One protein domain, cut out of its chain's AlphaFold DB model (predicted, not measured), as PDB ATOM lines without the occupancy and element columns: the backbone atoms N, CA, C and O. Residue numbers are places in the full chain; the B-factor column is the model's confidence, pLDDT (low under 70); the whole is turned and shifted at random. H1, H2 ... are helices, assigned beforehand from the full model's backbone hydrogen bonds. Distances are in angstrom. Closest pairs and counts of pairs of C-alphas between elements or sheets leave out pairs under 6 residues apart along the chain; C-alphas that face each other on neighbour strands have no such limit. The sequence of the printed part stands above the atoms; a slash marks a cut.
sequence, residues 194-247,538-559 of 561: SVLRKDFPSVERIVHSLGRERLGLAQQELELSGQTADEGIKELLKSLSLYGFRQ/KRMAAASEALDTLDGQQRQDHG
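Overview. This is residues 194 to 247 and 538 to 559 of the 561 residues of the protein "Helitron_like_N domain-containing protein" of Fusarium oxysporum f. sp. pisi HDV247 (UniProt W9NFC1). Two helices, H2 and the longer H4, run side by side in opposite directions, and H4 continues past H2 into an arm that sticks out, residues 549 to 559, of which 549 to 557 belong to H4. Two further helices, H1 and H3, stand together to one side of this pair at steep angles to each other, H1 joined to H2 by a tight link and H3 set about perpendicular to H2, in a loose assembly with few contacts. The printed part has 76 residues with four named helices, in the order H1, H2, H3, H4, and no named strand; its class is all helix. It is only just loose, close to compact, with a radius of gyration of the C-alphas of 13.8 A, and the C-alphas span 40 by 34 by 24 A.

Arrangement. H1, residues 200 to 208, and H3, residues 231 to 244, only just touch, with 3 pairs of C-alphas within 8 A; the closest C-alphas are those of Ile 206 and Gly 232, 5.6 A apart. H3 touches H1 with residues 232 to 236 alone. They run opposite ways at a steep tilt of 69 degrees, only just short of about perpendicular. H2, residues 212 to 224, is close to H3 but not clearly touching: the closest C-alphas, those of Ala 218 and Ile 233, are 7.7 A apart, and the lines are about perpendicular at 74 degrees. H2 and H4, residues 538 to 557, touch, with 13 pairs of C-alphas within 8 A; the closest are those of Gln 219 and Met 540, 5.5 A apart. They run opposite ways at a shallow tilt of 12 degrees, and H4 touches H2 with residues 538 to 547 alone. H1 is apart from both H2 and H4, and H3 is apart from H4. In H2 and H4 every O i to N i+4 pair is within hydrogen-bond range; in H1 it is 4 of 5 and in H3 9 of 10.

Along the chain. H1 runs from Phe 200, C-alpha at (15.253, 62.542, -33.555), to His 208, 12.1 A. H2 runs from Arg 212 to Leu 224, 18.2 A. H3 runs from Glu 231 to Gly 244, 19.7 A. H4, the longest helix, runs from Lys 538, C-alpha at (7.443, 40.666, -24.864), to Asp 557, C-alpha at (25.497, 42.294, -47.817), 29.2 A.

Size, cuts and confidence. The two C-alphas farthest apart, those of Ser 225 and Gly 559, are 42.2 A apart. Residues 248 to 537 are not printed, and C-alphas 247 and 538 are 17.4 A apart across this cut. The link from H2 to H3 is short. Residues 196 to 201 also stand free. The mean pLDDT of the printed part is 80.0; residue 194, residue 548 and residues 550 to 559 are under 70.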
ATOM      1  N   SER A 194       7.343  58.441 -35.839       67.19
ATOM      2  CA  SER A 194       7.308  59.830 -36.305       67.19
ATOM      3  C   SER A 194       7.679  60.762 -35.156       67.19
ATOM      4  O   SER A 194       6.822  61.428 -34.575       67.19
ATOM      5  N   VAL A 195       8.959  60.772 -34.799       72.75
ATOM      6  CA  VAL A 195       9.506  61.669 -33.771       72.75
ATOM      7  C   VAL A 195       9.520  63.117 -34.257       72.75
ATOM      8  O   VAL A 195       9.658  63.390 -35.453       72.75
ATOM      9  N   LEU A 196       9.406  64.078 -33.335       75.81
ATOM     10  CA  LEU A 196       9.654  65.476 -33.681       75.81
ATOM     11  C   LEU A 196      11.122  65.624 -34.097       75.81
ATOM     12  O   LEU A 196      12.013  65.036 -33.488       75.81
ATOM     13  N   ARG A 197      11.396  66.461 -35.102       80.31
ATOM     14  CA  ARG A 197      12.749  66.630 -35.665       80.31
ATOM     15  C   ARG A 197      13.815  67.005 -34.622       80.31
ATOM     16  O   ARG A 197      14.970  66.636 -34.786       80.31
ATOM     17  N   LYS A 198      13.422  67.717 -33.560       86.12
ATOM     18  CA  LYS A 198      14.286  68.065 -32.417       86.12
ATOM     19  C   LYS A 198      14.664  66.865 -31.534       86.12
ATOM     20  O   LYS A 198      15.742  66.863 -30.957       86.12
ATOM     21  N   ASP A 199      13.798  65.857 -31.456       81.94
ATOM     22  CA  ASP A 199      13.957  64.693 -30.581       81.94
ATOM     23  C   ASP A 199      14.615  63.512 -31.339       81.94
ATOM     24  O   ASP A 199      15.171  62.608 -30.715       81.94
ATOM     25  N   PHE A 200      14.635  63.555 -32.684       85.56
ATOM     26  CA  PHE A 200      15.253  62.542 -33.555       85.56
ATOM     27  C   PHE A 200      16.705  62.183 -33.176       85.56
ATOM     28  O   PHE A 200      16.942  60.997 -32.962       85.56
ATOM     29  N   PRO A 201      17.651  63.127 -32.964       89.75
ATOM     30  CA  PRO A 201      19.032  62.777 -32.595       89.75
ATOM     31  C   PRO A 201      19.157  62.142 -31.200       89.75
ATOM     32  O   PRO A 201      20.193  61.579 -30.848       89.75
ATOM     33  N   SER A 202      18.129  62.264 -30.354       87.44
ATOM     34  CA  SER A 202      18.071  61.540 -29.083       87.44
ATOM     35  C   SER A 202      17.626  60.100 -29.315       87.44
ATOM     36  O   SER A 202      18.318  59.168 -28.916       87.44
ATOM     37  N   VAL A 203      16.518  59.920 -30.037       85.88
ATOM     38  CA  VAL A 203      15.944  58.601 -30.329       85.88
ATOM     39  C   VAL A 203      16.878  57.751 -31.192       85.88
ATOM     40  O   VAL A 203      17.057  56.577 -30.896       85.88
ATOM     41  N   GLU A 204      17.544  58.341 -32.183       88.19
ATOM     42  CA  GLU A 204      18.575  57.696 -33.007       88.19
ATOM     43  C   GLU A 204      19.726  57.142 -32.152       88.19
ATOM     44  O   GLU A 204      20.040  55.955 -32.234       88.19
ATOM     45  N   ARG A 205      20.293  57.951 -31.243       90.19
ATOM     46  CA  ARG A 205      21.330  57.490 -30.301       90.19
ATOM     47  C   ARG A 205      20.829  56.390 -29.365       90.19
ATOM     48  O   ARG A 205      21.586  55.471 -29.054       90.19
ATOM     49  N   ILE A 206      19.576  56.459 -28.907       89.56
ATOM     50  CA  ILE A 206      18.992  55.395 -28.080       89.56
ATOM     51  C   ILE A 206      18.891  54.097 -28.893       89.56
ATOM     52  O   ILE A 206      19.357  53.069 -28.418       89.56
ATOM     53  N   VAL A 207      18.364  54.145 -30.122       86.50
ATOM     54  CA  VAL A 207      18.236  52.973 -31.007       86.50
ATOM     55  C   VAL A 207      19.600  52.351 -31.323       86.50
ATOM     56  O   VAL A 207      19.752  51.145 -31.163       86.50
ATOM     57  N   HIS A 208      20.612  53.151 -31.676       87.12
ATOM     58  CA  HIS A 208      21.975  52.652 -31.915       87.12
ATOM     59  C   HIS A 208      22.673  52.099 -30.663       87.12
ATOM     60  O   HIS A 208      23.631  51.344 -30.790       87.12
ATOM     61  N   SER A 209      22.215  52.461 -29.460       88.50
ATOM     62  CA  SER A 209      22.726  51.918 -28.194       88.50
ATOM     63  C   SER A 209      21.886  50.755 -27.648       88.50
ATOM     64  O   SER A 209      22.099  50.330 -26.509       88.50
ATOM     65  N   LEU A 210      20.930  50.226 -28.421       87.62
ATOM     66  CA  LEU A 210      20.262  48.967 -28.097       87.62
ATOM     67  C   LEU A 210      21.158  47.787 -28.481       87.62
ATOM     68  O   LEU A 210      21.613  47.674 -29.613       87.62
ATOM     69  N   GLY A 211      21.351  46.874 -27.535       88.44
ATOM     70  CA  GLY A 211      22.004  45.586 -27.751       88.44
ATOM     71  C   GLY A 211      21.277  44.491 -26.976       88.44
ATOM     72  O   GLY A 211      20.479  44.786 -26.082       88.44
ATOM     73  N   ARG A 212      21.562  43.223 -27.299       87.56
ATOM     74  CA  ARG A 212      20.884  42.052 -26.707       87.56
ATOM     75  C   ARG A 212      20.930  42.042 -25.183       87.56
ATOM     76  O   ARG A 212      19.908  41.812 -24.554       87.56
ATOM     77  N   GLU A 213      22.090  42.333 -24.597       89.56
ATOM     78  CA  GLU A 213      22.277  42.374 -23.141       89.56
ATOM     79  C   GLU A 213      21.356  43.415 -22.488       89.56
ATOM     80  O   GLU A 213      20.578  43.090 -21.596       89.56
ATOM     81  N   ARG A 214      21.359  44.645 -23.011       92.31
ATOM     82  CA  ARG A 214      20.514  45.750 -22.540       92.31
ATOM     83  C   ARG A 214      19.017  45.442 -22.669       92.31
ATOM     84  O   ARG A 214      18.257  45.697 -21.738       92.31
ATOM     85  N   LEU A 215      18.594  44.868 -23.798       91.94
ATOM     86  CA  LEU A 215      17.206  44.441 -24.006       91.94
ATOM     87  C   LEU A 215      16.820  43.268 -23.094       91.94
ATOM     88  O   LEU A 215      15.704  43.249 -22.585       91.94
ATOM     89  N   GLY A 216      17.729  42.320 -22.856       91.69
ATOM     90  CA  GLY A 216      17.520  41.173 -21.972       91.69
ATOM     91  C   GLY A 216      17.410  41.565 -20.497       91.69
ATOM     92  O   GLY A 216      16.539  41.051 -19.798       91.69
ATOM     93  N   LEU A 217      18.223  42.520 -20.038       92.62
ATOM     94  CA  LEU A 217      18.102  43.115 -18.704       92.62
ATOM     95  C   LEU A 217      16.749  43.821 -18.548       92.62
ATOM     96  O   LEU A 217      15.980  43.483 -17.650       92.62
ATOM     97  N   ALA A 218      16.395  44.714 -19.476       92.12
ATOM     98  CA  ALA A 218      15.104  45.400 -19.445       92.12
ATOM     99  C   ALA A 218      13.909  44.437 -19.575       92.12
ATOM    100  O   ALA A 218      12.856  44.686 -18.991       92.12
ATOM    101  N   GLN A 219      14.049  43.319 -20.300       91.94
ATOM    102  CA  GLN A 219      13.042  42.257 -20.338       91.94
ATOM    103  C   GLN A 219      12.815  41.664 -18.942       91.94
ATOM    104  O   GLN A 219      11.665  41.585 -18.515       91.94
ATOM    105  N   GLN A 220      13.884  41.287 -18.232       91.94
ATOM    106  CA  GLN A 220      13.802  40.713 -16.884       91.94
ATOM    107  C   GLN A 220      13.214  41.711 -15.878       91.94
ATOM    108  O   GLN A 220      12.317  41.357 -15.115       91.94
ATOM    109  N   GLU A 221      13.645  42.976 -15.914       91.12
ATOM    110  CA  GLU A 221      13.079  44.037 -15.070       91.12
ATOM    111  C   GLU A 221      11.571  44.217 -15.317       91.12
ATOM    112  O   GLU A 221      10.784  44.247 -14.364       91.12
ATOM    113  N   LEU A 222      11.149  44.272 -16.589       87.19
ATOM    114  CA  LEU A 222       9.744  44.420 -16.985       87.19
ATOM    115  C   LEU A 222       8.899  43.175 -16.682       87.19
ATOM    116  O   LEU A 222       7.684  43.296 -16.523       87.19
ATOM    117  N   GLU A 223       9.504  41.991 -16.628       86.62
ATOM    118  CA  GLU A 223       8.837  40.739 -16.259       86.62
ATOM    119  C   GLU A 223       8.649  40.614 -14.741       86.62
ATOM    120  O   GLU A 223       7.575  40.211 -14.296       86.62
ATOM    121  N   LEU A 224       9.640  41.039 -13.950       86.62
ATOM    122  CA  LEU A 224       9.598  41.001 -12.485       86.62
ATOM    123  C   LEU A 224       8.788  42.151 -11.865       86.62
ATOM    124  O   LEU A 224       8.076  41.938 -10.886       86.62
ATOM    125  N   SER A 225       8.909  43.369 -12.403       83.88
ATOM    126  CA  SER A 225       8.390  44.599 -11.775       83.88
ATOM    127  C   SER A 225       7.376  45.377 -12.619       83.88
ATOM    128  O   SER A 225       6.726  46.297 -12.123       83.88
ATOM    129  N   GLY A 226       7.250  45.064 -13.913       80.44
ATOM    130  CA  GLY A 226       6.471  45.866 -14.864       80.44
ATOM    131  C   GLY A 226       7.104  47.216 -15.236       80.44
ATOM    132  O   GLY A 226       6.540  47.936 -16.063       80.44
ATOM    133  N   GLN A 227       8.268  47.549 -14.672       85.06
ATOM    134  CA  GLN A 227       9.070  48.736 -14.972       85.06
ATOM    135  C   GLN A 227      10.486  48.326 -15.407       85.06
ATOM    136  O   GLN A 227      10.870  47.169 -15.303       85.06
ATOM    137  N   THR A 228      11.261  49.273 -15.929       90.25
ATOM    138  CA  THR A 228      12.699  49.111 -16.201       90.25
ATOM    139  C   THR A 228      13.439  50.304 -15.609       90.25
ATOM    140  O   THR A 228      12.849  51.381 -15.491       90.25
ATOM    141  N   ALA A 229      14.705  50.146 -15.232       90.50
ATOM    142  CA  ALA A 229      15.567  51.265 -14.860       90.50
ATOM    143  C   ALA A 229      16.052  52.063 -16.090       90.50
ATOM    144  O   ALA A 229      16.479  53.208 -15.955       90.50
ATOM    145  N   ASP A 230      15.955  51.495 -17.297       92.69
ATOM    146  CA  ASP A 230      16.542  52.062 -18.510       92.69
ATOM    147  C   ASP A 230      15.714  53.215 -19.111       92.69
ATOM    148  O   ASP A 230      14.685  53.014 -19.762       92.69
ATOM    149  N   GLU A 231      16.198  54.447 -18.936       91.12
ATOM    150  CA  GLU A 231      15.560  55.667 -19.458       91.12
ATOM    151  C   GLU A 231      15.426  55.701 -20.991       91.12
ATOM    152  O   GLU A 231      14.462  56.254 -21.524       91.12
ATOM    153  N   GLY A 232      16.353  55.076 -21.725       89.62
ATOM    154  CA  GLY A 232      16.266  54.996 -23.184       89.62
ATOM    155  C   GLY A 232      15.114  54.098 -23.626       89.62
ATOM    156  O   GLY A 232      14.313  54.470 -24.488       89.62
ATOM    157  N   ILE A 233      14.978  52.935 -22.990       89.88
ATOM    158  CA  ILE A 233      13.887  51.994 -23.255       89.88
ATOM    159  C   ILE A 233      12.542  52.573 -22.790       89.88
ATOM    160  O   ILE A 233      11.552  52.419 -23.509       89.88
ATOM    161  N   LYS A 234      12.489  53.323 -21.677       88.75
ATOM    162  CA  LYS A 234      11.289  54.092 -21.279       88.75
ATOM    163  C   LYS A 234      10.842  55.067 -22.372       88.75
ATOM    164  O   LYS A 234       9.669  55.054 -22.752       88.75
ATOM    165  N   GLU A 235      11.750  55.883 -22.910       86.50
ATOM    166  CA  GLU A 235      11.406  56.881 -23.933       86.50
ATOM    167  C   GLU A 235      10.996  56.229 -25.270       86.50
ATOM    168  O   GLU A 235      10.053  56.687 -25.925       86.50
ATOM    169  N   LEU A 236      11.604  55.093 -25.642       85.56
ATOM    170  CA  LEU A 236      11.150  54.290 -26.785       85.56
ATOM    171  C   LEU A 236       9.760  53.680 -26.559       85.56
ATOM    172  O   LEU A 236       8.905  53.764 -27.442       85.56
ATOM    173  N   LEU A 237       9.485  53.109 -25.382       83.62
ATOM    174  CA  LEU A 237       8.168  52.554 -25.043       83.62
ATOM    175  C   LEU A 237       7.075  53.631 -25.042       83.62
ATOM    176  O   LEU A 237       5.971  53.395 -25.545       83.62
ATOM    177  N   LYS A 238       7.380  54.826 -24.531       80.25
ATOM    178  CA  LYS A 238       6.504  56.004 -24.575       80.25
ATOM    179  C   LYS A 238       6.241  56.451 -26.015       80.25
ATOM    180  O   LYS A 238       5.082  56.628 -26.390       80.25
ATOM    181  N   SER A 239       7.285  56.529 -26.841       77.56
ATOM    182  CA  SER A 239       7.170  56.848 -28.268       77.56
ATOM    183  C   SER A 239       6.291  55.833 -29.010       77.56
ATOM    184  O   SER A 239       5.350  56.224 -29.698       77.56
ATOM    185  N   LEU A 240       6.515  54.529 -28.811       75.25
ATOM    186  CA  LEU A 240       5.694  53.452 -29.386       75.25
ATOM    187  C   LEU A 240       4.225  53.521 -28.934       75.25
ATOM    188  O   LEU A 240       3.318  53.268 -29.732       75.25
ATOM    189  N   SER A 241       3.980  53.904 -27.678       74.50
ATOM    190  CA  SER A 241       2.629  53.977 -27.112       74.50
ATOM    191  C   SER A 241       1.730  54.979 -27.852       74.50
ATOM    192  O   SER A 241       0.542  54.715 -28.039       74.50
ATOM    193  N   LEU A 242       2.290  56.088 -28.354       71.25
ATOM    194  CA  LEU A 242       1.553  57.082 -29.151       71.25
ATOM    195  C   LEU A 242       0.955  56.482 -30.438       71.25
ATOM    196  O   LEU A 242      -0.169  56.820 -30.818       71.25
ATOM    197  N   TYR A 243       1.675  55.563 -31.090       70.38
ATOM    198  CA  TYR A 243       1.221  54.882 -32.309       70.38
ATOM    199  C   TYR A 243       0.243  53.756 -32.010       70.38
ATOM    200  O   TYR A 243      -0.724  53.575 -32.754       70.38
ATOM    201  N   GLY A 244       0.449  53.048 -30.894       70.69
ATOM    202  CA  GLY A 244      -0.412  51.953 -30.463       70.69
ATOM    203  C   GLY A 244      -1.895  52.336 -30.478       70.69
ATOM    204  O   GLY A 244      -2.702  51.596 -31.030       70.69
ATOM    205  N   PHE A 245      -2.271  53.525 -29.995       71.56
ATOM    206  CA  PHE A 245      -3.674  53.981 -29.989       71.56
ATOM    207  C   PHE A 245      -4.354  53.990 -31.369       71.56
ATOM    208  O   PHE A 245      -5.569  53.790 -31.452       71.56
ATOM    209  N   ARG A 246      -3.586  54.214 -32.444       71.69
ATOM    210  CA  ARG A 246      -4.069  54.226 -33.837       71.69
ATOM    211  C   ARG A 246      -4.119  52.834 -34.465       71.69
ATOM    212  O   ARG A 246      -4.762  52.671 -35.498       71.69
ATOM    213  N   GLN A 247      -3.452  51.852 -33.863       72.69
ATOM    214  CA  GLN A 247      -3.425  50.471 -34.321       72.69
ATOM    215  C   GLN A 247      -4.594  49.689 -33.693       72.69
ATOM    216  O   GLN A 247      -4.600  49.491 -32.475       72.69
ATOM    217  N   LYS A 538       7.490  41.327 -23.543       84.19
ATOM    218  CA  LYS A 538       7.443  40.666 -24.864       84.19
ATOM    219  C   LYS A 538       7.925  41.576 -25.998       84.19
ATOM    220  O   LYS A 538       8.411  41.083 -27.011       84.19
ATOM    221  N   ARG A 539       7.811  42.903 -25.840       85.56
ATOM    222  CA  ARG A 539       8.344  43.876 -26.809       85.56
ATOM    223  C   ARG A 539       9.869  43.871 -26.834       85.56
ATOM    224  O   ARG A 539      10.432  44.096 -27.897       85.56
ATOM    225  N   MET A 540      10.520  43.614 -25.698       89.38
ATOM    226  CA  MET A 540      11.982  43.523 -25.615       89.38
ATOM    227  C   MET A 540      12.478  42.230 -26.266       89.38
ATOM    228  O   MET A 540      13.388  42.287 -27.087       89.38
ATOM    229  N   ALA A 541      11.803  41.104 -26.007       85.56
ATOM    230  CA  ALA A 541      12.082  39.831 -26.678       85.56
ATOM    231  C   ALA A 541      11.980  39.959 -28.213       85.56
ATOM    232  O   ALA A 541      12.932  39.648 -28.926       85.56
ATOM    233  N   ALA A 542      10.873  40.519 -28.718       85.50
ATOM    234  CA  ALA A 542      10.676  40.747 -30.153       85.50
ATOM    235  C   ALA A 542      11.675  41.757 -30.756       85.50
ATOM    236  O   ALA A 542      12.066  41.623 -31.914       85.50
ATOM    237  N   ALA A 543      12.105  42.768 -29.991       84.94
ATOM    238  CA  ALA A 543      13.150  43.694 -30.427       84.94
ATOM    239  C   ALA A 543      14.523  43.007 -30.520       84.94
ATOM    240  O   ALA A 543      15.267  43.281 -31.459       84.94
ATOM    241  N   SER A 544      14.838  42.091 -29.599       86.00
ATOM    242  CA  SER A 544      16.074  41.305 -29.656       86.00
ATOM    243  C   SER A 544      16.096  40.391 -30.884       86.00
ATOM    244  O   SER A 544      17.078  40.391 -31.610       86.00
ATOM    245  N   GLU A 545      15.005  39.676 -31.173       84.62
ATOM    246  CA  GLU A 545      14.890  38.814 -32.365       84.62
ATOM    247  C   GLU A 545      14.982  39.609 -33.687       84.62
ATOM    248  O   GLU A 545      15.556  39.154 -34.680       84.62
ATOM    249  N   ALA A 546      14.465  40.843 -33.702       81.81
ATOM    250  CA  ALA A 546      14.589  41.732 -34.855       81.81
ATOM    251  C   ALA A 546      16.035  42.211 -35.091       81.81
ATOM    252  O   ALA A 546      16.447  42.309 -36.248       81.81
ATOM    253  N   LEU A 547      16.812  42.478 -34.030       80.81
ATOM    254  CA  LEU A 547      18.236  42.825 -34.151       80.81
ATOM    255  C   LEU A 547      19.033  41.681 -34.787       80.81
ATOM    256  O   LEU A 547      19.783  41.925 -35.725       80.81
ATOM    257  N   ASP A 548      18.802  40.436 -34.366       69.44
ATOM    258  CA  ASP A 548      19.448  39.247 -34.937       69.44
ATOM    259  C   ASP A 548      19.257  39.137 -36.459       69.44
ATOM    260  O   ASP A 548      20.176  38.757 -37.187       69.44
ATOM    261  N   THR A 549      18.069  39.507 -36.943       70.44
ATOM    262  CA  THR A 549      17.739  39.496 -38.374       70.44
ATOM    263  C   THR A 549      18.468  40.610 -39.132       70.44
ATOM    264  O   THR A 549      18.958  40.381 -40.237       70.44
ATOM    265  N   LEU A 550      18.575  41.805 -38.540       67.31
ATOM    266  CA  LEU A 550      19.275  42.954 -39.129       67.31
ATOM    267  C   LEU A 550      20.799  42.741 -39.160       67.31
ATOM    268  O   LEU A 550      21.420  42.964 -40.198       67.31
ATOM    269  N   ASP A 551      21.377  42.231 -38.067       65.50
ATOM    270  CA  ASP A 551      22.783  41.809 -37.985       65.50
ATOM    271  C   ASP A 551      23.096  40.735 -39.044       65.50
ATOM    272  O   ASP A 551      24.160  40.746 -39.666       65.50
ATOM    273  N   GLY A 552      22.169  39.790 -39.249       59.31
ATOM    274  CA  GLY A 552      22.287  38.730 -40.249       59.31
ATOM    275  C   GLY A 552      22.266  39.253 -41.687       59.31
ATOM    276  O   GLY A 552      23.081  38.818 -42.498       59.31
ATOM    277  N   GLN A 553      21.388  40.214 -41.990       55.94
ATOM    278  CA  GLN A 553      21.306  40.847 -43.311       55.94
ATOM    279  C   GLN A 553      22.553  41.681 -43.627       55.94
ATOM    280  O   GLN A 553      23.149  41.494 -44.684       55.94
ATOM    281  N   GLN A 554      23.040  42.502 -42.686       54.31
ATOM    282  CA  GLN A 554      24.278  43.271 -42.885       54.31
ATOM    283  C   GLN A 554      25.505  42.379 -43.132       54.31
ATOM    284  O   GLN A 554      26.391  42.742 -43.902       54.31
ATOM    285  N   ARG A 555      25.567  41.190 -42.516       49.22
ATOM    286  CA  ARG A 555      26.644  40.215 -42.771       49.22
ATOM    287  C   ARG A 555      26.532  39.510 -44.122       49.22
ATOM    288  O   ARG A 555      27.551  39.040 -44.615       49.22
ATOM    289  N   GLN A 556      25.334  39.410 -44.700       45.56
ATOM    290  CA  GLN A 556      25.151  38.886 -46.057       45.56
ATOM    291  C   GLN A 556      25.544  39.934 -47.102       45.56
ATOM    292  O   GLN A 556      26.304  39.607 -48.008       45.56
ATOM    293  N   ASP A 557      25.129  41.191 -46.918       44.00
ATOM    294  CA  ASP A 557      25.497  42.294 -47.817       44.00
ATOM    295  C   ASP A 557      27.021  42.549 -47.820       44.00
ATOM    296  O   ASP A 557      27.606  42.761 -48.876       44.00
ATOM    297  N   HIS A 558      27.699  42.437 -46.670       46.53
ATOM    298  CA  HIS A 558      29.169  42.531 -46.575       46.53
ATOM    299  C   HIS A 558      29.930  41.231 -46.907       46.53
ATOM    300  O   HIS A 558      31.155  41.202 -46.812       46.53
ATOM    301  N   GLY A 559      29.229  40.149 -47.253       38.19
ATOM    302  CA  GLY A 559      29.823  38.876 -47.676       38.19
ATOM    303  C   GLY A 559      29.799  38.650 -49.191       38.19
ATOM    304  O   GLY A 559      30.148  37.556 -49.633       38.19
TER     305      GLY A 559